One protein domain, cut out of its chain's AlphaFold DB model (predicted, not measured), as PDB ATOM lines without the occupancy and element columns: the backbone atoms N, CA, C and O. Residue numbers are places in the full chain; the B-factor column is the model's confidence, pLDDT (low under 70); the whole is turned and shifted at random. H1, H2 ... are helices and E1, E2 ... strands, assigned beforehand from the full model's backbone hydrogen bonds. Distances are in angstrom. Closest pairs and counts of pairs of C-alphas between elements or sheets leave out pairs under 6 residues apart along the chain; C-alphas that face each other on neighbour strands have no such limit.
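AT A GLANCE: This is residues 11 to 152 of the 183 residues of the protein "Transposase family protein" of Lachnospiraceae bacterium (UniProt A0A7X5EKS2). Helices H3, H4 and H6 cross one another in a small head, with the short H5 near H3 and H4; an arm leads away from it, made of the long helix H7 with H2 beside part of it, and beyond H7 a small strand hairpin, E1 and E2, at the far tip. H1 lies off to one side, and its residues 11 to 21 stick out. The printed part has 142 residues with seven named helices, H1 to H7, then two strands in an antiparallel sheet of order E1 - E2; the class is mostly helix. The whole is loose, with a radius of gyration of the C-alphas of 18.8 A, and spans 65 by 30 by 28 A.

HOW THE PARTS SIT: Start at H1, residues 11 to 24, which touches no helix. Go on to H2, residues 30 to 42: it touches residues 121 to 129 alone of H7, residues 115 to 137, at a shallow tilt of 28 degrees, opposite ways, and the closest C-alphas, of Gln 41 and Met 121, are 5.4 A apart. With residues 39 to 42 alone, H2 touches H3, residues 58 to 70, in a helical hairpin at a steep tilt of 43 degrees; the closest C-alphas, of Ala 42 and Lys 59, are 5.1 A apart. H3 is the hub and touches three helices. With its residues 64 to 69 alone it touches H4, residues 76 to 85, about perpendicular at 87 degrees, closest at the C-alphas of Gly 68 and Ile 79, 4.9 A. H5, residues 87 to 90, is close to H3 but not clearly touching, with the C-alphas of Ile 64 and Leu 90 closest at 7.6 A. H6, residues 103 to 112, touches H3 at a tilt of 69 degrees, only just steep, closest at the C-alphas of Ile 61 and Ile 106, 6.1 A. H6 also touches H4, closest at the C-alphas of Trp 76 and His 103, 5.3 A. In the hairpin of E1, residues 142 to 144, and E2, residues 149 to 151, look for N 144 and O 149 at 2.8 A, within hydrogen-bond range. Every O i to N i+4 pair is within range in H1, H2, H3, H4, H6 and H7; H5 is too short for one.

IN THESE COORDINATES: Find C-alpha 11 at (-30.529, 31.287, -1.574); from there H1 runs 20.1 A. H2 covers 17.8 A, H3 18.2 A, H4 14.3 A and H6 14.4 A; H5 is short. Find C-alpha 115 at (-25.277, 16.849, -19.607), where H7 begins its 32.5 A. E1 and E2 follow, and E2 ends at C-alpha 151, (-60.756, 39.717, -9.527).

THE WHOLE: The C-alphas of Lys 53 and Leu 147 are the two farthest apart, 65.0 A. The printed part has no cut; the links H2 to H3 and H5 to H6 are long. Expect low confidence, under 70, at residues 11 to 28, 134 to 142, 149 and 152.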
ATOM      1  N   LEU A  11     -29.803  32.107  -0.610       55.16
ATOM      2  CA  LEU A  11     -30.529  31.287  -1.574       55.16
ATOM      3  C   LEU A  11     -31.243  30.130  -0.872       55.16
ATOM      4  O   LEU A  11     -32.412  29.892  -1.150       55.16
ATOM      5  N   SER A  12     -30.568  29.459   0.063       47.00
ATOM      6  CA  SER A  12     -31.148  28.383   0.870       47.00
ATOM      7  C   SER A  12     -32.354  28.866   1.682       47.00
ATOM      8  O   SER A  12     -33.416  28.250   1.614       47.00
ATOM      9  N   GLU A  13     -32.237  30.008   2.363       58.38
ATOM     10  CA  GLU A  13     -33.342  30.625   3.110       58.38
ATOM     11  C   GLU A  13     -34.505  31.025   2.187       58.38
ATOM     12  O   GLU A  13     -35.668  30.765   2.492       58.38
ATOM     13  N   THR A  14     -34.197  31.592   1.016       52.03
ATOM     14  CA  THR A  14     -35.207  31.995   0.024       52.03
ATOM     15  C   THR A  14     -35.953  30.794  -0.559       52.03
ATOM     16  O   THR A  14     -37.175  30.836  -0.698       52.03
ATOM     17  N   ILE A  15     -35.235  29.719  -0.901       53.41
ATOM     18  CA  ILE A  15     -35.833  28.474  -1.400       53.41
ATOM     19  C   ILE A  15     -36.745  27.874  -0.328       53.41
ATOM     20  O   ILE A  15     -37.862  27.477  -0.645       53.41
ATOM     21  N   HIS A  16     -36.310  27.858   0.933       45.75
ATOM     22  CA  HIS A  16     -37.089  27.291   2.031       45.75
ATOM     23  C   HIS A  16     -38.438  28.005   2.222       45.75
ATOM     24  O   HIS A  16     -39.476  27.350   2.272       45.75
ATOM     25  N   ILE A  17     -38.442  29.344   2.221       44.03
ATOM     26  CA  ILE A  17     -39.672  30.150   2.311       44.03
ATOM     27  C   ILE A  17     -40.617  29.844   1.139       44.03
ATOM     28  O   ILE A  17     -41.808  29.619   1.340       44.03
ATOM     29  N   ARG A  18     -40.081  29.757  -0.086       56.16
ATOM     30  CA  ARG A  18     -40.868  29.453  -1.293       56.16
ATOM     31  C   ARG A  18     -41.476  28.049  -1.263       56.16
ATOM     32  O   ARG A  18     -42.577  27.866  -1.769       56.16
ATOM     33  N   VAL A  19     -40.788  27.062  -0.687       55.53
ATOM     34  CA  VAL A  19     -41.304  25.688  -0.552       55.53
ATOM     35  C   VAL A  19     -42.507  25.640   0.394       55.53
ATOM     36  O   VAL A  19     -43.500  24.992   0.070       55.53
ATOM     37  N   GLU A  20     -42.469  26.366   1.510       53.75
ATOM     38  CA  GLU A  20     -43.606  26.441   2.440       53.75
ATOM     39  C   GLU A  20     -44.803  27.191   1.835       53.75
ATOM     40  O   GLU A  20     -45.949  26.763   1.983       53.75
ATOM     41  N   GLU A  21     -44.554  28.248   1.058       56.75
ATOM     42  CA  GLU A  21     -45.595  28.932   0.279       56.75
ATOM     43  C   GLU A  21     -46.218  28.005  -0.780       56.75
ATOM     44  O   GLU A  21     -47.443  27.957  -0.905       56.75
ATOM     45  N   LEU A  22     -45.404  27.216  -1.496       58.09
ATOM     46  CA  LEU A  22     -45.868  26.218  -2.471       58.09
ATOM     47  C   LEU A  22     -46.740  25.135  -1.818       58.09
ATOM     48  O   LEU A  22     -47.769  24.765  -2.388       58.09
ATOM     49  N   ARG A  23     -46.383  24.662  -0.612       50.94
ATOM     50  CA  ARG A  23     -47.227  23.740   0.175       50.94
ATOM     51  C   ARG A  23     -48.596  24.364   0.491       50.94
ATOM     52  O   ARG A  23     -49.601  23.654   0.495       50.94
ATOM     53  N   GLY A  24     -48.652  25.683   0.689       54.78
ATOM     54  CA  GLY A  24     -49.880  26.452   0.922       54.78
ATOM     55  C   GLY A  24     -50.792  26.636  -0.300       54.78
ATOM     56  O   GLY A  24     -51.962  26.972  -0.129       54.78
ATOM     57  N   LEU A  25     -50.315  26.371  -1.527       57.88
ATOM     58  CA  LEU A  25     -51.088  26.578  -2.767       57.88
ATOM     59  C   LEU A  25     -52.179  25.526  -3.024       57.88
ATOM     60  O   LEU A  25     -52.940  25.639  -3.990       57.88
ATOM     61  N   GLY A  26     -52.260  24.472  -2.202       57.72
ATOM     62  CA  GLY A  26     -53.306  23.451  -2.309       57.72
ATOM     63  C   GLY A  26     -53.381  22.796  -3.695       57.72
ATOM     64  O   GLY A  26     -54.473  22.447  -4.162       57.72
ATOM     65  N   ILE A  27     -52.257  22.695  -4.414       63.88
ATOM     66  CA  ILE A  27     -52.187  22.028  -5.718       63.88
ATOM     67  C   ILE A  27     -52.332  20.527  -5.469       63.88
ATOM     68  O   ILE A  27     -51.385  19.856  -5.071       63.88
ATOM     69  N   LYS A  28     -53.554  20.019  -5.651       68.56
ATOM     70  CA  LYS A  28     -53.835  18.584  -5.624       68.56
ATOM     71  C   LYS A  28     -53.027  17.892  -6.722       68.56
ATOM     72  O   LYS A  28     -52.905  18.446  -7.814       68.56
ATOM     73  N   ASP A  29     -52.508  16.708  -6.408       75.88
ATOM     74  CA  ASP A  29     -51.839  15.800  -7.346       75.88
ATOM     75  C   ASP A  29     -50.562  16.376  -8.001       75.88
ATOM     76  O   ASP A  29     -50.199  16.000  -9.117       75.88
ATOM     77  N   LEU A  30     -49.877  17.318  -7.337       78.56
ATOM     78  CA  LEU A  30     -48.635  17.915  -7.852       78.56
ATOM     79  C   LEU A  30     -47.524  16.874  -8.037       78.56
ATOM     80  O   LEU A  30     -46.781  16.932  -9.013       78.56
ATOM     81  N   ASP A  31     -47.440  15.924  -7.112       78.50
ATOM     82  CA  ASP A  31     -46.588  14.741  -7.174       78.50
ATOM     83  C   ASP A  31     -46.881  13.912  -8.429       78.50
ATOM     84  O   ASP A  31     -45.969  13.586  -9.183       78.50
ATOM     85  N   LYS A  32     -48.158  13.664  -8.733       84.88
ATOM     86  CA  LYS A  32     -48.557  12.944  -9.945       84.88
ATOM     87  C   LYS A  32     -48.178  13.704 -11.215       84.88
ATOM     88  O   LYS A  32     -47.614  13.112 -12.129       84.88
ATOM     89  N   ILE A  33     -48.445  15.009 -11.267       86.44
ATOM     90  CA  ILE A  33     -48.081  15.866 -12.408       86.44
ATOM     91  C   ILE A  33     -46.565  15.864 -12.622       86.44
ATOM     92  O   ILE A  33     -46.097  15.778 -13.758       86.44
ATOM     93  N   PHE A  34     -45.804  15.968 -11.531       89.88
ATOM     94  CA  PHE A  34     -44.353  15.884 -11.570       89.88
ATOM     95  C   PHE A  34     -43.901  14.547 -12.144       89.88
ATOM     96  O   PHE A  34     -43.099  14.536 -13.072       89.88
ATOM     97  N   MET A  35     -44.445  13.442 -11.642       91.00
ATOM     98  CA  MET A  35     -44.055  12.107 -12.079       91.00
ATOM     99  C   MET A  35     -44.424  11.828 -13.535       91.00
ATOM    100  O   MET A  35     -43.610  11.271 -14.265       91.00
ATOM    101  N   GLU A  36     -45.599  12.260 -13.992       91.19
ATOM    102  CA  GLU A  36     -45.995  12.160 -15.402       91.19
ATOM    103  C   GLU A  36     -45.011  12.902 -16.316       91.19
ATOM    104  O   GLU A  36     -44.538  12.344 -17.306       91.19
ATOM    105  N   GLU A  37     -44.666  14.146 -15.975       93.62
ATOM    106  CA  GLU A  37     -43.712  14.927 -16.763       93.62
ATOM    107  C   GLU A  37     -42.298  14.337 -16.680       93.62
ATOM    108  O   GLU A  37     -41.609  14.248 -17.694       93.62
ATOM    109  N   TYR A  38     -41.877  13.881 -15.500       95.62
ATOM    110  CA  TYR A  38     -40.597  13.211 -15.310       95.62
ATOM    111  C   TYR A  38     -40.465  11.989 -16.225       95.62
ATOM    112  O   TYR A  38     -39.465  11.888 -16.931       95.62
ATOM    113  N   LEU A  39     -41.466  11.103 -16.269       94.50
ATOM    114  CA  LEU A  39     -41.429   9.904 -17.114       94.50
ATOM    115  C   LEU A  39     -41.317  10.272 -18.599       94.50
ATOM    116  O   LEU A  39     -40.482   9.707 -19.304       94.50
ATOM    117  N   ILE A  40     -42.096  11.263 -19.056       94.88
ATOM    118  CA  ILE A  40     -42.047  11.756 -20.441       94.88
ATOM    119  C   ILE A  40     -40.646  12.257 -20.793       94.88
ATOM    120  O   ILE A  40     -40.111  11.901 -21.841       94.88
ATOM    121  N   GLN A  41     -40.057  13.093 -19.934       96.19
ATOM    122  CA  GLN A  41     -38.761  13.715 -20.199       96.19
ATOM    123  C   GLN A  41     -37.611  12.706 -20.058       96.19
ATOM    124  O   GLN A  41     -36.672  12.734 -20.852       96.19
ATOM    125  N   ALA A  42     -37.686  11.787 -19.091       95.56
ATOM    126  CA  ALA A  42     -36.672  10.761 -18.864       95.56
ATOM    127  C   ALA A  42     -36.613   9.729 -20.001       95.56
ATOM    128  O   ALA A  42     -35.526   9.274 -20.348       95.56
ATOM    129  N   ASP A  43     -37.753   9.399 -20.618       95.00
ATOM    130  CA  ASP A  43     -37.809   8.505 -21.784       95.00
ATOM    131  C   ASP A  43     -37.131   9.108 -23.035       95.00
ATOM    132  O   ASP A  43     -36.824   8.379 -23.976       95.00
ATOM    133  N   GLN A  44     -36.873  10.423 -23.062       95.62
ATOM    134  CA  GLN A  44     -36.134  11.074 -24.155       95.62
ATOM    135  C   GLN A  44     -34.610  11.008 -23.984       95.62
ATOM    136  O   GLN A  44     -33.885  11.401 -24.899       95.62
ATOM    137  N   LEU A  45     -34.110  10.557 -22.829       96.12
ATOM    138  CA  LEU A  45     -32.674  10.479 -22.579       96.12
ATOM    139  C   LEU A  45     -32.036   9.395 -23.449       96.12
ATOM    140  O   LEU A  45     -32.484   8.247 -23.486       96.12
ATOM    141  N   THR A  46     -30.939   9.745 -24.114       95.56
ATOM    142  CA  THR A  46     -30.217   8.803 -24.962       95.56
ATOM    143  C   THR A  46     -29.406   7.831 -24.110       95.56
ATOM    144  O   THR A  46     -28.506   8.229 -23.369       95.56
ATOM    145  N   ASP A  47     -29.643   6.529 -24.284       95.19
ATOM    146  CA  ASP A  47     -28.802   5.489 -23.696       95.19
ATOM    147  C   ASP A  47     -27.761   4.961 -24.696       95.19
ATOM    148  O   ASP A  47     -28.012   4.035 -25.473       95.19
ATOM    149  N   SER A  48     -26.553   5.525 -24.660       93.94
ATOM    150  CA  SER A  48     -25.440   5.096 -25.516       93.94
ATOM    151  C   SER A  48     -24.692   3.859 -24.998       93.94
ATOM    152  O   SER A  48     -23.652   3.492 -25.552       93.94
ATOM    153  N   ARG A  49     -25.163   3.215 -23.919       94.44
ATOM    154  CA  ARG A  49     -24.554   1.986 -23.389       94.44
ATOM    155  C   ARG A  49     -24.825   0.809 -24.326       94.44
ATOM    156  O   ARG A  49     -25.745   0.803 -25.144       94.44
ATOM    157  N   GLN A  50     -24.022  -0.242 -24.184       93.25
ATOM    158  CA  GLN A  50     -24.242  -1.487 -24.912       93.25
ATOM    159  C   GLN A  50     -25.519  -2.173 -24.402       93.25
ATOM    160  O   GLN A  50     -25.485  -2.832 -23.366       93.25
ATOM    161  N   GLN A  51     -26.613  -2.065 -25.160       92.19
ATOM    162  CA  GLN A  51     -27.964  -2.486 -24.752       92.19
ATOM    163  C   GLN A  51     -28.057  -3.939 -24.251       92.19
ATOM    164  O   GLN A  51     -28.724  -4.209 -23.262       92.19
ATOM    165  N   ALA A  52     -27.288  -4.871 -24.827       92.19
ATOM    166  CA  ALA A  52     -27.238  -6.268 -24.367       92.19
ATOM    167  C   ALA A  52     -26.696  -6.461 -22.930       92.19
ATOM    168  O   ALA A  52     -26.776  -7.557 -22.384       92.19
ATOM    169  N   LYS A  53     -26.097  -5.424 -22.332       91.12
ATOM    170  CA  LYS A  53     -25.538  -5.423 -20.971       91.12
ATOM    171  C   LYS A  53     -26.283  -4.473 -20.029       91.12
ATOM    172  O   LYS A  53     -25.813  -4.238 -18.918       91.12
ATOM    173  N   VAL A  54     -27.399  -3.892 -20.467       94.00
ATOM    174  CA  VAL A  54     -28.182  -2.946 -19.670       94.00
ATOM    175  C   VAL A  54     -29.210  -3.715 -18.848       94.00
ATOM    176  O   VAL A  54     -30.075  -4.381 -19.402       94.00
ATOM    177  N   TRP A  55     -29.078  -3.643 -17.522       94.69
ATOM    178  CA  TRP A  55     -30.034  -4.225 -16.567       94.69
ATOM    179  C   TRP A  55     -30.880  -3.151 -15.880       94.69
ATOM    180  O   TRP A  55     -31.979  -3.421 -15.430       94.69
ATOM    181  N   HIS A  56     -30.392  -1.915 -15.813       96.38
ATOM    182  CA  HIS A  56     -31.112  -0.803 -15.201       96.38
ATOM    183  C   HIS A  56     -31.279   0.296 -16.247       96.38
ATOM    184  O   HIS A  56     -30.294   0.718 -16.878       96.38
ATOM    185  N   SER A  57     -32.522   0.733 -16.452       95.75
ATOM    186  CA  SER A  57     -32.844   1.781 -17.418       95.75
ATOM    187  C   SER A  57     -32.158   3.099 -17.027       95.75
ATOM    188  O   SER A  57     -31.880   3.343 -15.850       95.75
ATOM    189  N   VAL A  58     -31.833   3.949 -18.010       96.62
ATOM    190  CA  VAL A  58     -31.273   5.284 -17.715       96.62
ATOM    191  C   VAL A  58     -32.272   6.098 -16.900       96.62
ATOM    192  O   VAL A  58     -31.870   6.722 -15.924       96.62
ATOM    193  N   LYS A  59     -33.560   6.027 -17.259       96.06
ATOM    194  CA  LYS A  59     -34.663   6.651 -16.527       96.06
ATOM    195  C   LYS A  59     -34.612   6.301 -15.043       96.06
ATOM    196  O   LYS A  59     -34.415   7.200 -14.239       96.06
ATOM    197  N   ASP A  60     -34.664   5.020 -14.680       96.94
ATOM    198  CA  ASP A  60     -34.676   4.618 -13.268       96.94
ATOM    199  C   ASP A  60     -33.434   5.112 -12.512       96.94
ATOM    200  O   ASP A  60     -33.543   5.618 -11.397       96.94
ATOM    201  N   ILE A  61     -32.250   5.026 -13.129       97.75
ATOM    202  CA  ILE A  61     -31.004   5.511 -12.516       97.75
ATOM    203  C   ILE A  61     -31.046   7.026 -12.293       97.75
ATOM    204  O   ILE A  61     -30.652   7.505 -11.230       97.75
ATOM    205  N   VAL A  62     -31.522   7.786 -13.279       97.44
ATOM    206  CA  VAL A  62     -31.682   9.239 -13.160       97.44
ATOM    207  C   VAL A  62     -32.714   9.584 -12.090       97.44
ATOM    208  O   VAL A  62     -32.496  10.526 -11.336       97.44
ATOM    209  N   GLY A  63     -33.792   8.807 -11.979       96.81
ATOM    210  CA  GLY A  63     -34.804   8.961 -10.934       96.81
ATOM    211  C   GLY A  63     -34.229   8.748  -9.542       96.81
ATOM    212  O   GLY A  63     -34.385   9.612  -8.686       96.81
ATOM    213  N   ILE A  64     -33.486   7.655  -9.344       97.88
ATOM    214  CA  ILE A  64     -32.790   7.363  -8.084       97.88
ATOM    215  C   ILE A  64     -31.884   8.525  -7.676       97.88
ATOM    216  O   ILE A  64     -31.980   9.007  -6.551       97.88
ATOM    217  N   VAL A  65     -31.031   9.005  -8.585       97.75
ATOM    218  CA  VAL A  65     -30.119  10.117  -8.276       97.75
ATOM    219  C   VAL A  65     -30.890  11.394  -7.985       97.75
ATOM    220  O   VAL A  65     -30.557  12.102  -7.042       97.75
ATOM    221  N   PHE A  66     -31.936  11.683  -8.754       95.12
ATOM    222  CA  PHE A  66     -32.764  12.857  -8.530       95.12
ATOM    223  C   PHE A  66     -33.407  12.843  -7.135       95.12
ATOM    224  O   PHE A  66     -33.262  13.813  -6.391       95.12
ATOM    225  N   PHE A  67     -34.051  11.741  -6.744       94.38
ATOM    226  CA  PHE A  67     -34.644  11.606  -5.412       94.38
ATOM    227  C   PHE A  67     -33.593  11.589  -4.300       94.38
ATOM    228  O   PHE A  67     -33.790  12.253  -3.285       94.38
ATOM    229  N   GLY A  68     -32.460  10.914  -4.507       95.00
ATOM    230  CA  GLY A  68     -31.355  10.884  -3.549       95.00
ATOM    231  C   GLY A  68     -30.787  12.275  -3.273       95.00
ATOM    232  O   GLY A  68     -30.623  12.647  -2.111       95.00
ATOM    233  N   VAL A  69     -30.581  13.081  -4.319       94.81
ATOM    234  CA  VAL A  69     -30.122  14.475  -4.194       94.81
ATOM    235  C   VAL A  69     -31.171  15.350  -3.509       94.81
ATOM    236  O   VAL A  69     -30.823  16.168  -2.660       94.81
ATOM    237  N   LEU A  70     -32.461  15.177  -3.822       89.75
ATOM    238  CA  LEU A  70     -33.534  15.893  -3.122       89.75
ATOM    239  C   LEU A  70     -33.635  15.516  -1.639       89.75
ATOM    240  O   LEU A  70     -33.967  16.370  -0.819       89.75
ATOM    241  N   ALA A  71     -33.320  14.268  -1.293       88.31
ATOM    242  CA  ALA A  71     -33.212  13.799   0.084       88.31
ATOM    243  C   ALA A  71     -31.934  14.290   0.795       88.31
ATOM    244  O   ALA A  71     -31.776  14.068   1.992       88.31
ATOM    245  N   GLY A  72     -31.053  15.007   0.087       92.06
ATOM    246  CA  GLY A  72     -29.854  15.628   0.644       92.06
ATOM    247  C   GLY A  72     -28.587  14.779   0.557       92.06
ATOM    248  O   GLY A  72     -27.600  15.146   1.187       92.06
ATOM    249  N   ASN A  73     -28.593  13.684  -0.208       93.75
ATOM    250  CA  ASN A  73     -27.409  12.853  -0.433       93.75
ATOM    251  C   ASN A  73     -26.571  13.433  -1.581       93.75
ATOM    252  O   ASN A  73     -27.091  13.652  -2.679       93.75
ATOM    253  N   ASP A  74     -25.280  13.667  -1.349       93.00
ATOM    254  CA  ASP A  74     -24.351  14.234  -2.336       93.00
ATOM    255  C   ASP A  74     -23.193  13.294  -2.727       93.00
ATOM    256  O   ASP A  74     -22.451  13.602  -3.665       93.00
ATOM    257  N   GLU A  75     -23.091  12.113  -2.106       96.81
ATOM    258  CA  GLU A  75     -22.163  11.041  -2.486       96.81
ATOM    259  C   GLU A  75     -22.872   9.862  -3.185       96.81
ATOM    260  O   GLU A  75     -24.021   9.526  -2.898       96.81
ATOM    261  N   TRP A  76     -22.186   9.185  -4.118       97.88
ATOM    262  CA  TRP A  76     -22.771   8.065  -4.876       97.88
ATOM    263  C   TRP A  76     -23.142   6.866  -4.001       97.88
ATOM    264  O   TRP A  76     -24.111   6.169  -4.302       97.88
ATOM    265  N   THR A  77     -22.349   6.605  -2.961       98.00
ATOM    266  CA  THR A  77     -22.626   5.574  -1.954       98.00
ATOM    267  C   THR A  77     -23.891   5.914  -1.188       98.00
ATOM    268  O   THR A  77     -24.795   5.089  -1.145       98.00
ATOM    269  N   ASP A  78     -24.009   7.156  -0.725       98.00
ATOM    270  CA  ASP A  78     -25.152   7.626   0.055       98.00
ATOM    271  C   ASP A  78     -26.443   7.596  -0.770       98.00
ATOM    272  O   ASP A  78     -27.488   7.177  -0.287       98.00
ATOM    273  N   ILE A  79     -26.377   7.954  -2.059       98.31
ATOM    274  CA  ILE A  79     -27.517   7.832  -2.981       98.31
ATOM    275  C   ILE A  79     -27.939   6.366  -3.164       98.31
ATOM    276  O   ILE A  79     -29.133   6.077  -3.246       98.31
ATOM    277  N   ALA A  80     -26.982   5.439  -3.271       98.25
ATOM    278  CA  ALA A  80     -27.291   4.020  -3.415       98.25
ATOM    279  C   ALA A  80     -27.891   3.441  -2.126       98.25
ATOM    280  O   ALA A  80     -28.869   2.700  -2.206       98.25
ATOM    281  N   ASP A  81     -27.348   3.813  -0.966       97.94
ATOM    282  CA  ASP A  81     -27.852   3.406   0.346       97.94
ATOM    283  C   ASP A  81     -29.266   3.959   0.576       97.94
ATOM    284  O   ASP A  81     -30.182   3.193   0.869       97.94
ATOM    285  N   PHE A  82     -29.495   5.244   0.279       97.88
ATOM    286  CA  PHE A  82     -30.831   5.849   0.254       97.88
ATOM    287  C   PHE A  82     -31.805   5.060  -0.627       97.88
ATOM    288  O   PHE A  82     -32.939   4.809  -0.234       97.88
ATOM    289  N   ALA A  83     -31.381   4.654  -1.824       97.62
ATOM    290  CA  ALA A  83     -32.251   3.932  -2.743       97.62
ATOM    291  C   ALA A  83     -32.595   2.516  -2.258       97.62
ATOM    292  O   ALA A  83     -33.659   1.996  -2.592       97.62
ATOM    293  N   VAL A  84     -31.708   1.890  -1.479       98.06
ATOM    294  CA  VAL A  84     -31.984   0.621  -0.797       98.06
ATOM    295  C   VAL A  84     -32.977   0.834   0.343       98.06
ATOM    296  O   VAL A  84     -33.943   0.075   0.434       98.06
ATOM    297  N   ASP A  85     -32.769   1.866   1.160       96.62
ATOM    298  CA  ASP A  85     -33.618   2.185   2.310       96.62
ATOM    299  C   ASP A  85     -35.041   2.588   1.879       96.62
ATOM    300  O   ASP A  85     -36.024   2.115   2.446       96.62
ATOM    301  N   GLU A  86     -35.163   3.386   0.818       95.50
ATOM    302  CA  GLU A  86     -36.432   3.905   0.285       95.50
ATOM    303  C   GLU A  86     -36.966   3.101  -0.905       95.50
ATOM    304  O   GLU A  86     -37.784   3.585  -1.695       95.50
ATOM    305  N   ARG A  87     -36.518   1.852  -1.060       94.69
ATOM    306  CA  ARG A  87     -36.871   1.016  -2.212       94.69
ATOM    307  C   ARG A  87     -38.382   0.903  -2.427       94.69
ATOM    308  O   ARG A  87     -38.840   1.053  -3.557       94.69
ATOM    309  N   GLU A  88     -39.149   0.643  -1.367       93.06
ATOM    310  CA  GLU A  88     -40.611   0.494  -1.454       93.06
ATOM    311  C   GLU A  88     -41.292   1.778  -1.945       93.06
ATOM    312  O   GLU A  88     -42.270   1.720  -2.688       93.06
ATOM    313  N   THR A  89     -40.760   2.939  -1.558       92.44
ATOM    314  CA  THR A  89     -41.227   4.248  -2.020       92.44
ATOM    315  C   THR A  89     -40.866   4.447  -3.492       92.44
ATOM    316  O   THR A  89     -41.709   4.841  -4.295       92.44
ATOM    317  N   LEU A  90     -39.628   4.137  -3.880       93.12
ATOM    318  CA  LEU A  90     -39.150   4.300  -5.253       93.12
ATOM    319  C   LEU A  90     -39.887   3.398  -6.249       93.12
ATOM    320  O   LEU A  90     -40.185   3.847  -7.353       93.12
ATOM    321  N   GLU A  91     -40.243   2.170  -5.866       93.94
ATOM    322  CA  GLU A  91     -41.022   1.240  -6.703       93.94
ATOM    323  C   GLU A  91     -42.458   1.735  -6.993       93.94
ATOM    324  O   GLU A  91     -43.117   1.224  -7.896       93.94
ATOM    325  N   GLN A  92     -42.952   2.763  -6.291       90.38
ATOM    326  CA  GLN A  92     -44.228   3.417  -6.630       90.38
ATOM    327  C   GLN A  92     -44.107   4.362  -7.833       90.38
ATOM    328  O   GLN A  92     -45.112   4.720  -8.449       90.38
ATOM    329  N   TYR A  93     -42.883   4.776  -8.154       89.81
ATOM    330  CA  TYR A  93     -42.581   5.846  -9.102       89.81
ATOM    331  C   TYR A  93     -41.707   5.384 -10.273       89.81
ATOM    332  O   TYR A  93     -41.784   5.956 -11.361       89.81
ATOM    333  N   LEU A  94     -40.876   4.367 -10.045       94.19
ATOM    334  CA  LEU A  94     -39.886   3.817 -10.965       94.19
ATOM    335  C   LEU A  94     -40.154   2.324 -11.195       94.19
ATOM    336  O   LEU A  94     -40.759   1.662 -10.356       94.19
ATOM    337  N   GLU A  95     -39.687   1.777 -12.318       94.69
ATOM    338  CA  GLU A  95     -39.985   0.381 -12.677       94.69
ATOM    339  C   GLU A  95     -39.082  -0.616 -11.939       94.69
ATOM    340  O   GLU A  95     -39.544  -1.669 -11.505       94.69
ATOM    341  N   LEU A  96     -37.787  -0.296 -11.827       95.31
ATOM    342  CA  LEU A  96     -36.773  -1.062 -11.085       95.31
ATOM    343  C   LEU A  96     -36.845  -2.602 -11.255       95.31
ATOM    344  O   LEU A  96     -36.701  -3.337 -10.274       95.31
ATOM    345  N   PRO A  97     -36.977  -3.147 -12.485       94.88
ATOM    346  CA  PRO A  97     -37.225  -4.579 -12.707       94.88
ATOM    347  C   PRO A  97     -36.102  -5.496 -12.196       94.88
ATOM    348  O   PRO A  97     -36.319  -6.679 -11.934       94.88
ATOM    349  N   HIS A  98     -34.895  -4.949 -12.050       95.31
ATOM    350  CA  HIS A  98     -33.709  -5.643 -11.548       95.31
ATOM    351  C   HIS A  98     -33.247  -5.114 -10.179       95.31
ATOM    352  O   HIS A  98     -32.117  -5.370  -9.766       95.31
ATOM    353  N   GLY A  99     -34.116  -4.392  -9.466       96.19
ATOM    354  CA  GLY A  99     -33.822  -3.781  -8.174       96.19
ATOM    355  C   GLY A  99     -32.899  -2.565  -8.265       96.19
ATOM    356  O   GLY A  99     -32.738  -1.949  -9.325       96.19
ATOM    357  N   ILE A 100     -32.294  -2.220  -7.125       97.81
ATOM    358  CA  ILE A 100     -31.448  -1.034  -6.976       97.81
ATOM    359  C   ILE A 100     -30.050  -1.292  -7.568       97.81
ATOM    360  O   ILE A 100     -29.397  -2.270  -7.195       97.81
ATOM    361  N   PRO A 101     -29.572  -0.444  -8.495       97.56
ATOM    362  CA  PRO A 101     -28.214  -0.518  -9.024       97.56
ATOM    363  C   PRO A 101     -27.170  -0.170  -7.952       97.56
ATOM    364  O   PRO A 101     -27.409   0.658  -7.080       97.56
ATOM    365  N   SER A 102     -25.965  -0.735  -8.061       97.94
ATOM    366  CA  SER A 102     -24.838  -0.335  -7.205       97.94
ATOM    367  C   SER A 102     -24.397   1.113  -7.462       97.94
ATOM    368  O   SER A 102     -24.559   1.618  -8.578       97.94
ATOM    369  N   HIS A 103     -23.736   1.746  -6.485       98.06
ATOM    370  CA  HIS A 103     -23.155   3.088  -6.653       98.06
ATOM    371  C   HIS A 103     -22.211   3.172  -7.870       98.06
ATOM    372  O   HIS A 103     -22.291   4.123  -8.644       98.06
ATOM    373  N   ASP A 104     -21.407   2.130  -8.128       97.94
ATOM    374  CA  ASP A 104     -20.568   2.019  -9.333       97.94
ATOM    375  C   ASP A 104     -21.383   2.063 -10.635       97.94
ATOM    376  O   ASP A 104     -20.948   2.617 -11.650       97.94
ATOM    377  N   THR A 105     -22.556   1.426 -10.635       97.38
ATOM    378  CA  THR A 105     -23.457   1.403 -11.790       97.38
ATOM    379  C   THR A 105     -24.084   2.775 -11.990       97.38
ATOM    380  O   THR A 105     -24.057   3.284 -13.110       97.38
ATOM    381  N   ILE A 106     -24.579   3.396 -10.916       98.00
ATOM    382  CA  ILE A 106     -25.144   4.750 -10.934       98.00
ATOM    383  C   ILE A 106     -24.114   5.743 -11.485       98.00
ATOM    384  O   ILE A 106     -24.367   6.399 -12.498       98.00
ATOM    385  N   GLN A 107     -22.921   5.784 -10.885       97.50
ATOM    386  CA  GLN A 107     -21.842   6.690 -11.273       97.50
ATOM    387  C   GLN A 107     -21.435   6.498 -12.737       97.50
ATOM    388  O   GLN A 107     -21.282   7.470 -13.478       97.50
ATOM    389  N   ARG A 108     -21.277   5.248 -13.191       96.56
ATOM    390  CA  ARG A 108     -20.897   4.953 -14.581       96.56
ATOM    391  C   ARG A 108     -21.930   5.458 -15.578       96.56
ATOM    392  O   ARG A 108     -21.562   5.944 -16.641       96.56
ATOM    393  N   VAL A 109     -23.210   5.311 -15.261       96.12
ATOM    394  CA  VAL A 109     -24.298   5.747 -16.139       96.12
ATOM    395  C   VAL A 109     -24.367   7.264 -16.181       96.12
ATOM    396  O   VAL A 109     -24.412   7.824 -17.271       96.12
ATOM    397  N   PHE A 110     -24.259   7.926 -15.030       94.50
ATOM    398  CA  PHE A 110     -24.187   9.385 -14.966       94.50
ATOM    399  C   PHE A 110     -22.964   9.960 -15.684       94.50
ATOM    400  O   PHE A 110     -23.062  11.019 -16.292       94.50
ATOM    401  N   PHE A 111     -21.832   9.252 -15.683       94.62
ATOM    402  CA  PHE A 111     -20.642   9.662 -16.430       94.62
ATOM    403  C   PHE A 111     -20.831   9.608 -17.957       94.62
ATOM    404  O   PHE A 111     -20.193  10.359 -18.688       94.62
ATOM    405  N   ILE A 112     -21.685   8.705 -18.444       94.25
ATOM    406  CA  ILE A 112     -21.992   8.551 -19.876       94.25
ATOM    407  C   ILE A 112     -23.123   9.496 -20.301       94.25
ATOM    408  O   ILE A 112     -23.202   9.873 -21.471       94.25
ATOM    409  N   LEU A 113     -23.997   9.866 -19.364       94.88
ATOM    410  CA  LEU A 113     -25.167  10.686 -19.629       94.88
ATOM    411  C   LEU A 113     -24.771  12.051 -20.194       94.88
ATOM    412  O   LEU A 113     -23.877  12.743 -19.704       94.88
ATOM    413  N   ARG A 114     -25.495  12.459 -21.229       95.31
ATOM    414  CA  ARG A 114     -25.324  13.759 -21.857       95.31
ATOM    415  C   ARG A 114     -25.850  14.865 -20.949       95.31
ATOM    416  O   ARG A 114     -27.044  14.947 -20.669       95.31
ATOM    417  N   SER A 115     -24.950  15.742 -20.511       94.38
ATOM    418  CA  SER A 115     -25.277  16.849 -19.607       94.38
ATOM    419  C   SER A 115     -26.317  17.813 -20.183       94.38
ATOM    420  O   SER A 115     -27.113  18.364 -19.431       94.38
ATOM    421  N   ASP A 116     -26.322  18.018 -21.502       95.69
ATOM    422  CA  ASP A 116     -27.282  18.885 -22.190       95.69
ATOM    423  C   ASP A 116     -28.695  18.287 -22.219       95.69
ATOM    424  O   ASP A 116     -29.676  19.015 -22.041       95.69
ATOM    425  N   GLU A 117     -28.806  16.964 -22.369       95.94
ATOM    426  CA  GLU A 117     -30.082  16.245 -22.285       95.94
ATOM    427  C   GLU A 117     -30.629  16.280 -20.853       95.94
ATOM    428  O   GLU A 117     -31.784  16.651 -20.650       95.94
ATOM    429  N   LEU A 118     -29.782  16.007 -19.850       95.12
ATOM    430  CA  LEU A 118     -30.169  16.083 -18.438       95.12
ATOM    431  C   LEU A 118     -30.606  17.503 -18.039       95.12
ATOM    432  O   LEU A 118     -31.629  17.678 -17.379       95.12
ATOM    433  N   GLN A 119     -29.858  18.529 -18.456       94.81
ATOM    434  CA  GLN A 119     -30.225  19.919 -18.189       94.81
ATOM    435  C   GLN A 119     -31.579  20.263 -18.821       94.81
ATOM    436  O   GLN A 119     -32.432  20.849 -18.155       94.81
ATOM    437  N   SER A 120     -31.781  19.898 -20.089       94.38
ATOM    438  CA  SER A 120     -33.028  20.179 -20.808       94.38
ATOM    439  C   SER A 120     -34.221  19.480 -20.157       94.38
ATOM    440  O   SER A 120     -35.248  20.114 -19.931       94.38
ATOM    441  N   MET A 121     -34.055  18.209 -19.780       96.12
ATOM    442  CA  MET A 121     -35.042  17.420 -19.044       96.12
ATOM    443  C   MET A 121     -35.479  18.138 -17.757       96.12
ATOM    444  O   MET A 121     -36.665  18.407 -17.566       96.12
ATOM    445  N   LEU A 122     -34.526  18.512 -16.895       93.25
ATOM    446  CA  LEU A 122     -34.818  19.171 -15.615       93.25
ATOM    447  C   LEU A 122     -35.467  20.552 -15.797       93.25
ATOM    448  O   LEU A 122     -36.399  20.898 -15.070       93.25
ATOM    449  N   VAL A 123     -35.009  21.336 -16.778       90.69
ATOM    450  CA  VAL A 123     -35.603  22.643 -17.107       90.69
ATOM    451  C   VAL A 123     -37.049  22.484 -17.574       90.69
ATOM    452  O   VAL A 123     -37.914  23.229 -17.118       90.69
ATOM    453  N   ASN A 124     -37.335  21.506 -18.435       91.50
ATOM    454  CA  ASN A 124     -38.688  21.256 -18.927       91.50
ATOM    455  C   ASN A 124     -39.634  20.825 -17.804       91.50
ATOM    456  O   ASN A 124     -40.744  21.356 -17.710       91.50
ATOM    457  N   ILE A 125     -39.176  19.942 -16.910       91.81
ATOM    458  CA  ILE A 125     -39.931  19.554 -15.713       91.81
ATOM    459  C   ILE A 125     -40.245  20.799 -14.873       91.81
ATOM    460  O   ILE A 125     -41.402  21.045 -14.539       91.81
ATOM    461  N   LEU A 126     -39.246  21.641 -14.589       88.50
ATOM    462  CA  LEU A 126     -39.449  22.861 -13.806       88.50
ATOM    463  C   LEU A 126     -40.446  23.819 -14.475       88.50
ATOM    464  O   LEU A 126     -41.359  24.313 -13.813       88.50
ATOM    465  N   ILE A 127     -40.309  24.060 -15.782       84.12
ATOM    466  CA  ILE A 127     -41.236  24.902 -16.550       84.12
ATOM    467  C   ILE A 127     -42.656  24.348 -16.456       84.12
ATOM    468  O   ILE A 127     -43.596  25.121 -16.244       84.12
ATOM    469  N   ARG A 128     -42.836  23.027 -16.577       86.94
ATOM    470  CA  ARG A 128     -44.152  22.396 -16.464       86.94
ATOM    471  C   ARG A 128     -44.763  22.631 -15.091       86.94
ATOM    472  O   ARG A 128     -45.904  23.087 -15.014       86.94
ATOM    473  N   ILE A 129     -44.008  22.362 -14.030       84.81
ATOM    474  CA  ILE A 129     -44.468  22.535 -12.650       84.81
ATOM    475  C   ILE A 129     -44.843  23.988 -12.376       84.81
ATOM    476  O   ILE A 129     -45.952  24.255 -11.915       84.81
ATOM    477  N   VAL A 130     -43.975  24.936 -12.734       80.31
ATOM    478  CA  VAL A 130     -44.237  26.371 -12.560       80.31
ATOM    479  C   VAL A 130     -45.447  26.812 -13.380       80.31
ATOM    480  O   VAL A 130     -46.254  27.595 -12.894       80.31
ATOM    481  N   THR A 131     -45.628  26.292 -14.594       81.00
ATOM    482  CA  THR A 131     -46.793  26.621 -15.427       81.00
ATOM    483  C   THR A 131     -48.090  26.114 -14.803       81.00
ATOM    484  O   THR A 131     -49.092  26.825 -14.812       81.00
ATOM    485  N   VAL A 132     -48.101  24.895 -14.264       78.19
ATOM    486  CA  VAL A 132     -49.298  24.327 -13.630       78.19
ATOM    487  C   VAL A 132     -49.609  25.035 -12.312       78.19
ATOM    488  O   VAL A 132     -50.753  25.426 -12.088       78.19
ATOM    489  N   ALA A 133     -48.593  25.278 -11.482       71.69
ATOM    490  CA  ALA A 133     -48.736  26.034 -10.242       71.69
ATOM    491  C   ALA A 133     -49.171  27.489 -10.501       71.69
ATOM    492  O   ALA A 133     -50.086  27.994  -9.855       71.69
ATOM    493  N   GLY A 134     -48.563  28.140 -11.493       64.88
ATOM    494  CA  GLY A 134     -48.843  29.519 -11.887       64.88
ATOM    495  C   GLY A 134     -50.236  29.708 -12.485       64.88
ATOM    496  O   GLY A 134     -50.920  30.659 -12.129       64.88
ATOM    497  N   LYS A 135     -50.721  28.766 -13.309       62.69
ATOM    498  CA  LYS A 135     -52.107  28.787 -13.818       62.69
ATOM    499  C   LYS A 135     -53.150  28.736 -12.703       62.69
ATOM    500  O   LYS A 135     -54.235  29.275 -12.880       62.69
ATOM    501  N   LYS A 136     -52.823  28.100 -11.575       56.53
ATOM    502  CA  LYS A 136     -53.684  28.073 -10.390       56.53
ATOM    503  C   LYS A 136     -53.618  29.380  -9.590       56.53
ATOM    504  O   LYS A 136     -54.611  29.769  -8.996       56.53
ATOM    505  N   LEU A 137     -52.484  30.087  -9.621       51.62
ATOM    506  CA  LEU A 137     -52.369  31.456  -9.096       51.62
ATOM    507  C   LEU A 137     -53.133  32.487  -9.945       51.62
ATOM    508  O   LEU A 137     -53.601  33.487  -9.415       51.62
ATOM    509  N   ASP A 138     -53.252  32.250 -11.253       54.00
ATOM    510  CA  ASP A 138     -54.021  33.090 -12.178       54.00
ATOM    511  C   ASP A 138     -55.540  32.809 -12.146       54.00
ATOM    512  O   ASP A 138     -56.295  33.451 -12.888       54.00
ATOM    513  N   GLU A 139     -56.022  31.878 -11.309       62.06
ATOM    514  CA  GLU A 139     -57.461  31.689 -11.108       62.06
ATOM    515  C   GLU A 139     -58.071  32.932 -10.455       62.06
ATOM    516  O   GLU A 139     -57.709  33.354  -9.359       62.06
ATOM    517  N   TYR A 140     -59.041  33.527 -11.146       63.69
ATOM    518  CA  TYR A 140     -59.791  34.652 -10.612       63.69
ATOM    519  C   TYR A 140     -60.652  34.203  -9.422       63.69
ATOM    520  O   TYR A 140     -61.493  33.319  -9.565       63.69
ATOM    521  N   LEU A 141     -60.535  34.896  -8.287       68.25
ATOM    522  CA  LEU A 141     -61.473  34.820  -7.160       68.25
ATOM    523  C   LEU A 141     -62.918  35.110  -7.591       68.25
ATOM    524  O   LEU A 141     -63.870  34.589  -7.013       68.25
ATOM    525  N   TYR A 142     -63.089  35.957  -8.607       68.81
ATOM    526  CA  TYR A 142     -64.379  36.247  -9.221       68.81
ATOM    527  C   TYR A 142     -64.215  36.481 -10.721       68.81
ATOM    528  O   TYR A 142     -63.403  37.310 -11.136       68.81
ATOM    529  N   LYS A 143     -65.025  35.783 -11.522       76.81
ATOM    530  CA  LYS A 143     -65.084  35.907 -12.981       76.81
ATOM    531  C   LYS A 143     -66.511  36.235 -13.412       76.81
ATOM    532  O   LYS A 143     -67.431  35.478 -13.109       76.81
ATOM    533  N   ASN A 144     -66.695  37.328 -14.145       76.06
ATOM    534  CA  ASN A 144     -67.951  37.656 -14.813       76.06
ATOM    535  C   ASN A 144     -67.670  38.121 -16.245       76.06
ATOM    536  O   ASN A 144     -67.227  39.248 -16.465       76.06
ATOM    537  N   ASP A 145     -67.934  37.234 -17.205       77.94
ATOM    538  CA  ASP A 145     -67.636  37.458 -18.622       77.94
ATOM    539  C   ASP A 145     -68.607  38.441 -19.297       77.94
ATOM    540  O   ASP A 145     -68.212  39.133 -20.230       77.94
ATOM    541  N   GLU A 146     -69.846  38.568 -18.804       77.88
ATOM    542  CA  GLU A 146     -70.820  39.542 -19.324       77.88
ATOM    543  C   GLU A 146     -70.432  40.985 -18.970       77.88
ATOM    544  O   GLU A 146     -70.680  41.909 -19.743       77.88
ATOM    545  N   LEU A 147     -69.800  41.180 -17.807       77.62
ATOM    546  CA  LEU A 147     -69.359  42.486 -17.309       77.62
ATOM    547  C   LEU A 147     -67.861  42.755 -17.532       77.62
ATOM    548  O   LEU A 147     -67.385  43.832 -17.174       77.62
ATOM    549  N   GLY A 148     -67.106  41.792 -18.071       75.19
ATOM    550  CA  GLY A 148     -65.646  41.883 -18.209       75.19
ATOM    551  C   GLY A 148     -64.912  42.068 -16.873       75.19
ATOM    552  O   GLY A 148     -63.874  42.729 -16.826       75.19
ATOM    553  N   CYS A 149     -65.467  41.539 -15.776       67.94
ATOM    554  CA  CYS A 149     -64.951  41.730 -14.421       67.94
ATOM    555  C   CYS A 149     -64.190  40.490 -13.940       67.94
ATOM    556  O   CYS A 149     -64.735  39.383 -13.912       67.94
ATOM    557  N   TYR A 150     -62.938  40.699 -13.530       79.12
ATOM    558  CA  TYR A 150     -61.999  39.642 -13.175       79.12
ATOM    559  C   TYR A 150     -61.184  40.048 -11.940       79.12
ATOM    560  O   TYR A 150     -60.327  40.929 -12.021       79.12
ATOM    561  N   ILE A 151     -61.453  39.429 -10.791       75.69
ATOM    562  CA  ILE A 151     -60.756  39.717  -9.527       75.69
ATOM    563  C   ILE A 151     -59.732  38.614  -9.289       75.69
ATOM    564  O   ILE A 151     -60.121  37.460  -9.170       75.69
ATOM    565  N   ARG A 152     -58.442  38.957  -9.230       67.44
ATOM    566  CA  ARG A 152     -57.350  38.004  -8.937       67.44
ATOM    567  C   ARG A 152     -57.009  37.939  -7.453       67.44
ATOM    568  O   ARG A 152     -56.707  36.873  -6.952       67.44
TER     569      ARG A 152